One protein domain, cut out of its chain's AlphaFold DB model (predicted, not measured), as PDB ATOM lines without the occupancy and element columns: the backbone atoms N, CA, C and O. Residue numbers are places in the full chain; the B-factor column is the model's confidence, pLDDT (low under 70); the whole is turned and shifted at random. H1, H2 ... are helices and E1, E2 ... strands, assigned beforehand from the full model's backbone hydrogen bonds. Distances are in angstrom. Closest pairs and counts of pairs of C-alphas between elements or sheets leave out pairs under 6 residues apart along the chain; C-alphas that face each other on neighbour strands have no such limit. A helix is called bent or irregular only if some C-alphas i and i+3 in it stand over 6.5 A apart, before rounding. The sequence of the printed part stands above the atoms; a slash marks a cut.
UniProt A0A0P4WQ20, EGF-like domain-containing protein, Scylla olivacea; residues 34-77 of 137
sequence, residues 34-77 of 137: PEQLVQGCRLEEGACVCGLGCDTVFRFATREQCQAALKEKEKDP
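AT A GLANCE: This is residues 34 to 77 of the 137 residues of the protein "EGF-like domain-containing protein" of Scylla olivacea (UniProt A0A0P4WQ20). This is a small, elongated unit: a bent two-stranded hairpin, E1 and E2, with one short helix, H1, packed on both strands in the half of the hairpin near its turn. The open end of the hairpin and the first residues, 34 to 36, lie toward one end of the longest axis, and the C-terminal end of H1 lies toward the other. The printed part has 44 residues with two named strands and one named helix, in the order E1, E2, H1; the sheet of two strands, E1 - E2, is antiparallel, and the class is mixed, helices and strands. The whole is compact, with a radius of gyration of the C-alphas of 10.3 A, and its C-alphas span 34 by 17 by 12 A.

IN THESE COORDINATES: Start at Pro 34 and go on to C-alpha 37 at (-14.815, -30.819, 11.508), where E1 begins; it holds residues 37 to 44 and is 20.1 A long from first to last C-alpha. E1 bends by 54 degrees at residue 40. Next look at residues 47 to 54, which are E2, 19.8 A long from first to last C-alpha; it bends by 66 degrees at residue 51. Then find C-alpha 63 at (-24.000, -18.638, 18.543), where H1 begins; it holds residues 63 to 71, is 12.3 A long and ends at C-alpha 71 at (-26.709, -13.751, 29.502).

HOW THE PARTS SIT: Begin with the hairpin of E1 and E2, antiparallel neighbours whose N-to-C directions stand at 154 degrees. Among the C-alphas that face each other are those of residues 37 and 54, 4.8 A apart, and those of residues 44 and 47, 5.3 A apart. Among the backbone pairs within hydrogen-bond range across the strands you will find N 38 and O 53 at 2.8 A and N 42 and O 49 at 2.9 A. From the hairpin go to H1: its closest C-alphas to E1 are those of Arg 63 and Cys 41, 6.1 A apart. Its closest C-alphas to E2 are those of Cys 66 and Cys 48, 6.0 A apart. In H1 every O i to N i+4 pair is within hydrogen-bond range.

THE WHOLE: The two C-alphas farthest apart are those of Pro 34 and Lys 73, at 34.4 A; the first and last printed C-alphas, of Pro 34 and Pro 77, are 28.1 A apart. The printed part has no cut. The link from E1 to E2 is tight, with 2 residues, and the link from E2 to H1 is short, with 8 residues. The mean pLDDT of the printed part is 88.7, and no printed residue is under 70.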
ATOM      1  N   PRO A  34     -11.855 -35.953   8.771       70.44
ATOM      2  CA  PRO A  34     -12.810 -35.190   7.958       70.44
ATOM      3  C   PRO A  34     -14.231 -35.138   8.548       70.44
ATOM      4  O   PRO A  34     -14.990 -34.219   8.256       70.44
ATOM      5  N   GLU A  35     -14.584 -36.113   9.387       74.69
ATOM      6  CA  GLU A  35     -15.897 -36.244  10.030       74.69
ATOM      7  C   GLU A  35     -16.011 -35.464  11.355       74.69
ATOM      8  O   GLU A  35     -17.111 -35.276  11.866       74.69
ATOM      9  N   GLN A  36     -14.887 -34.995  11.908       81.06
ATOM     10  CA  GLN A  36     -14.815 -34.270  13.184       81.06
ATOM     11  C   GLN A  36     -14.839 -32.749  13.016       81.06
ATOM     12  O   GLN A  36     -14.913 -32.025  14.010       81.06
ATOM     13  N   LEU A  37     -14.756 -32.248  11.780       85.81
ATOM     14  CA  LEU A  37     -14.815 -30.819  11.508       85.81
ATOM     15  C   LEU A  37     -16.253 -30.319  11.675       85.81
ATOM     16  O   LEU A  37     -17.144 -30.659  10.897       85.81
ATOM     17  N   VAL A  38     -16.469 -29.464  12.668       90.25
ATOM     18  CA  VAL A  38     -17.767 -28.854  12.946       90.25
ATOM     19  C   VAL A  38     -17.644 -27.338  13.039       90.25
ATOM     20  O   VAL A  38     -16.581 -26.784  13.330       90.25
ATOM     21  N   GLN A  39     -18.759 -26.658  12.793       93.06
ATOM     22  CA  GLN A  39     -18.914 -25.259  13.164       93.06
ATOM     23  C   GLN A  39     -19.441 -25.196  14.595       93.06
ATOM     24  O   GLN A  39     -20.438 -25.842  14.911       93.06
ATOM     25  N   GLY A  40     -18.796 -24.407  15.445       92.81
ATOM     26  CA  GLY A  40     -19.227 -24.233  16.825       92.81
ATOM     27  C   GLY A  40     -18.748 -22.916  17.415       92.81
ATOM     28  O   GLY A  40     -18.108 -22.102  16.744       92.81
ATOM     29  N   CYS A  41     -19.093 -22.697  18.679       94.38
ATOM     30  CA  CYS A  41     -18.736 -21.508  19.435       94.38
ATOM     31  C   CYS A  41     -18.199 -21.871  20.823       94.38
ATOM     32  O   CYS A  41     -18.557 -22.893  21.414       94.38
ATOM     33  N   ARG A  42     -17.357 -20.995  21.360       92.62
ATOM     34  CA  ARG A  42     -16.869 -21.031  22.739       92.62
ATOM     35  C   ARG A  42     -16.929 -19.634  23.353       92.62
ATOM     36  O   ARG A  42     -17.055 -18.645  22.626       92.62
ATOM     37  N   LEU A  43     -16.864 -19.570  24.678       92.94
ATOM     38  CA  LEU A  43     -16.694 -18.306  25.396       92.94
ATOM     39  C   LEU A  43     -15.220 -17.923  25.350       92.94
ATOM     40  O   LEU A  43     -14.374 -18.792  25.402       92.94
ATOM     41  N   GLU A  44     -14.877 -16.662  25.210       91.31
ATOM     42  CA  GLU A  44     -13.482 -16.233  25.306       91.31
ATOM     43  C   GLU A  44     -13.505 -14.765  25.706       91.31
ATOM     44  O   GLU A  44     -14.201 -13.979  25.061       91.31
ATOM     45  N   GLU A  45     -12.843 -14.413  26.811       87.56
ATOM     46  CA  GLU A  45     -12.788 -13.033  27.331       87.56
ATOM     47  C   GLU A  45     -14.175 -12.351  27.435       87.56
ATOM     48  O   GLU A  45     -14.358 -11.174  27.126       87.56
ATOM     49  N   GLY A  46     -15.203 -13.110  27.836       86.06
ATOM     50  CA  GLY A  46     -16.579 -12.609  27.963       86.06
ATOM     51  C   GLY A  46     -17.328 -12.403  26.638       86.06
ATOM     52  O   GLY A  46     -18.407 -11.806  26.628       86.06
ATOM     53  N   ALA A  47     -16.801 -12.907  25.522       91.88
ATOM     54  CA  ALA A  47     -17.430 -12.866  24.208       91.88
ATOM     55  C   ALA A  47     -17.679 -14.273  23.640       91.88
ATOM     56  O   ALA A  47     -17.048 -15.251  24.026       91.88
ATOM     57  N   CYS A  48     -18.609 -14.377  22.686       93.94
ATOM     58  CA  CYS A  48     -18.829 -15.604  21.921       93.94
ATOM     59  C   CYS A  48     -17.966 -15.609  20.661       93.94
ATOM     60  O   CYS A  48     -18.258 -14.873  19.709       93.94
ATOM     61  N   VAL A  49     -16.961 -16.483  20.642       93.56
ATOM     62  CA  VAL A  49     -16.080 -16.716  19.494       93.56
ATOM     63  C   VAL A  49     -16.544 -17.975  18.771       93.56
ATOM     64  O   VAL A  49     -16.616 -19.051  19.364       93.56
ATOM     65  N   CYS A  50     -16.886 -17.839  17.489       94.56
ATOM     66  CA  CYS A  50     -17.395 -18.929  16.658       94.56
ATOM     67  C   CYS A  50     -16.462 -19.184  15.478       94.56
ATOM     68  O   CYS A  50     -15.911 -18.243  14.907       94.56
ATOM     69  N   GLY A  51     -16.321 -20.444  15.082       92.12
ATOM     70  CA  GLY A  51     -15.450 -20.828  13.980       92.12
ATOM     71  C   GLY A  51     -15.682 -22.259  13.519       92.12
ATOM     72  O   GLY A  51     -16.631 -22.918  13.938       92.12
ATOM     73  N   LEU A  52     -14.793 -22.714  12.641       90.38
ATOM     74  CA  LEU A  52     -14.702 -24.094  12.179       90.38
ATOM     75  C   LEU A  52     -13.490 -24.747  12.846       90.38
ATOM     76  O   LEU A  52     -12.427 -24.133  12.934       90.38
ATOM     77  N   GLY A  53     -13.647 -25.974  13.320       87.00
ATOM     78  CA  GLY A  53     -12.613 -26.694  14.063       87.00
ATOM     79  C   GLY A  53     -13.085 -28.091  14.445       87.00
ATOM     80  O   GLY A  53     -14.135 -28.527  13.979       87.00
ATOM     81  N   CYS A  54     -12.323 -28.800  15.279       85.19
ATOM     82  CA  CYS A  54     -12.755 -30.115  15.749       85.19
ATOM     83  C   CYS A  54     -13.897 -29.974  16.775       85.19
ATOM     84  O   CYS A  54     -13.925 -29.022  17.560       85.19
ATOM     85  N   ASP A  55     -14.808 -30.944  16.806       80.94
ATOM     86  CA  ASP A  55     -15.948 -31.021  17.732       80.94
ATOM     87  C   ASP A  55     -15.577 -30.847  19.211       80.94
ATOM     88  O   ASP A  55     -16.293 -30.194  19.966       80.94
ATOM     89  N   THR A  56     -14.412 -31.351  19.607       78.00
ATOM     90  CA  THR A  56     -13.894 -31.274  20.981       78.00
ATOM     91  C   THR A  56     -13.536 -29.867  21.468       78.00
ATOM     92  O   THR A  56     -13.376 -29.672  22.675       78.00
ATOM     93  N   VAL A  57     -13.402 -28.891  20.566       79.19
ATOM     94  CA  VAL A  57     -12.927 -27.531  20.887       79.19
ATOM     95  C   VAL A  57     -14.083 -26.567  21.167       79.19
ATOM     96  O   VAL A  57     -13.887 -25.510  21.775       79.19
ATOM     97  N   PHE A  58     -15.302 -26.908  20.744       88.12
ATOM     98  CA  PHE A  58     -16.464 -26.041  20.899       88.12
ATOM     99  C   PHE A  58     -17.384 -26.533  22.004       88.12
ATOM    100  O   PHE A  58     -17.808 -27.686  22.037       88.12
ATOM    101  N   ARG A  59     -17.744 -25.614  22.899       89.00
ATOM    102  CA  ARG A  59     -18.712 -25.889  23.960       89.00
ATOM    103  C   ARG A  59     -20.153 -25.764  23.466       89.00
ATOM    104  O   ARG A  59     -21.022 -26.484  23.948       89.00
ATOM    105  N   PHE A  60     -20.410 -24.869  22.516       92.25
ATOM    106  CA  PHE A  60     -21.748 -24.569  22.008       92.25
ATOM    107  C   PHE A  60     -21.836 -24.871  20.515       92.25
ATOM    108  O   PHE A  60     -20.935 -24.520  19.754       92.25
ATOM    109  N   ALA A  61     -22.941 -25.478  20.081       91.62
ATOM    110  CA  ALA A  61     -23.154 -25.790  18.669       91.62
ATOM    111  C   ALA A  61     -23.535 -24.542  17.858       91.62
ATOM    112  O   ALA A  61     -23.217 -24.447  16.676       91.62
ATOM    113  N   THR A  62     -24.209 -23.571  18.484       93.38
ATOM    114  CA  THR A  62     -24.638 -22.336  17.813       93.38
ATOM    115  C   THR A  62     -24.299 -21.084  18.616       93.38
ATOM    116  O   THR A  62     -24.062 -21.124  19.829       93.38
ATOM    117  N   ARG A  63     -24.287 -19.939  17.929       94.06
ATOM    118  CA  ARG A  63     -24.000 -18.638  18.543       94.06
ATOM    119  C   ARG A  63     -25.074 -18.241  19.552       94.06
ATOM    120  O   ARG A  63     -24.746 -17.646  20.572       94.06
ATOM    121  N   GLU A  64     -26.326 -18.603  19.301       94.38
ATOM    122  CA  GLU A  64     -27.465 -18.301  20.171       94.38
ATOM    123  C   GLU A  64     -27.329 -19.020  21.516       94.38
ATOM    124  O   GLU A  64     -27.541 -18.409  22.560       94.38
ATOM    125  N   GLN A  65     -26.904 -20.290  21.500       94.12
ATOM    126  CA  GLN A  65     -26.634 -21.055  22.721       94.12
ATOM    127  C   GLN A  65     -25.520 -20.405  23.550       94.12
ATOM    128  O   GLN A  65     -25.664 -20.232  24.757       94.12
ATOM    129  N   CYS A  66     -24.440 -19.979  22.891       93.69
ATOM    130  CA  CYS A  66     -23.345 -19.277  23.553       93.69
ATOM    131  C   CYS A  66     -23.801 -17.933  24.161       93.69
ATOM    132  O   CYS A  66     -23.471 -17.607  25.300       93.69
ATOM    133  N   GLN A  67     -24.601 -17.152  23.429       94.19
ATOM    134  CA  GLN A  67     -25.118 -15.871  23.920       94.19
ATOM    135  C   GLN A  67     -26.086 -16.039  25.095       94.19
ATOM    136  O   GLN A  67     -26.089 -15.210  26.005       94.19
ATOM    137  N   ALA A  68     -26.899 -17.100  25.090       92.88
ATOM    138  CA  ALA A  68     -27.758 -17.436  26.217       92.88
ATOM    139  C   ALA A  68     -26.925 -17.724  27.477       92.88
ATOM    140  O   ALA A  68     -27.208 -17.147  28.524       92.88
ATOM    141  N   ALA A  69     -25.841 -18.499  27.349       89.56
ATOM    142  CA  ALA A  69     -24.912 -18.766  28.449       89.56
ATOM    143  C   ALA A  69     -24.259 -17.478  28.996       89.56
ATOM    144  O   ALA A  69     -24.265 -17.244  30.206       89.56
ATOM    145  N   LEU A  70     -23.797 -16.572  28.121       89.19
ATOM    146  CA  LEU A  70     -23.297 -15.250  28.539       89.19
ATOM    147  C   LEU A  70     -24.348 -14.442  29.309       89.19
ATOM    148  O   LEU A  70     -24.035 -13.789  30.307       89.19
ATOM    149  N   LYS A  71     -25.605 -14.473  28.856       90.56
ATOM    150  CA  LYS A  71     -26.709 -13.751  29.502       90.56
ATOM    151  C   LYS A  71     -27.007 -14.292  30.903       90.56
ATOM    152  O   LYS A  71     -27.353 -13.513  31.789       90.56
ATOM    153  N   GLU A  72     -26.821 -15.590  31.115       87.12
ATOM    154  CA  GLU A  72     -26.923 -16.251  32.423       87.12
ATOM    155  C   GLU A  72     -25.678 -16.042  33.310       87.12
ATOM    156  O   GLU A  72     -25.585 -16.611  34.395       87.12
ATOM    157  N   LYS A  73     -24.752 -15.159  32.898       81.19
ATOM    158  CA  LYS A  73     -23.472 -14.870  33.567       81.19
ATOM    159  C   LYS A  73     -22.562 -16.093  33.694       81.19
ATOM    160  O   LYS A  73     -21.734 -16.148  34.607       81.19
ATOM    161  N   GLU A  74     -22.686 -17.055  32.784       82.25
ATOM    162  CA  GLU A  74     -21.707 -18.125  32.680       82.25
ATOM    163  C   GLU A  74     -20.361 -17.537  32.228       82.25
ATOM    164  O   GLU A  74     -20.291 -16.764  31.268       82.25
ATOM    165  N   LYS A  75     -19.297 -17.850  32.973       85.75
ATOM    166  CA  LYS A  75     -17.933 -17.395  32.681       85.75
ATOM    167  C   LYS A  75     -17.202 -18.420  31.832       85.75
ATOM    168  O   LYS A  75     -17.524 -19.605  31.898       85.75
ATOM    169  N   ASP A  76     -16.193 -17.971  31.090       89.69
ATOM    170  CA  ASP A  76     -15.261 -18.885  30.437       89.69
ATOM    171  C   ASP A  76     -14.475 -19.654  31.521       89.69
ATOM    172  O   ASP A  76     -13.698 -19.060  32.269       89.69
ATOM    173  N   PRO A  77     -14.658 -20.979  31.645       90.25
ATOM    174  CA  PRO A  77     -13.983 -21.767  32.669       90.25
ATOM    175  C   PRO A  77     -12.477 -21.943  32.402       90.25
ATOM    176  O   PRO A  77     -11.764 -22.467  33.258       90.25
TER     177      PRO A  77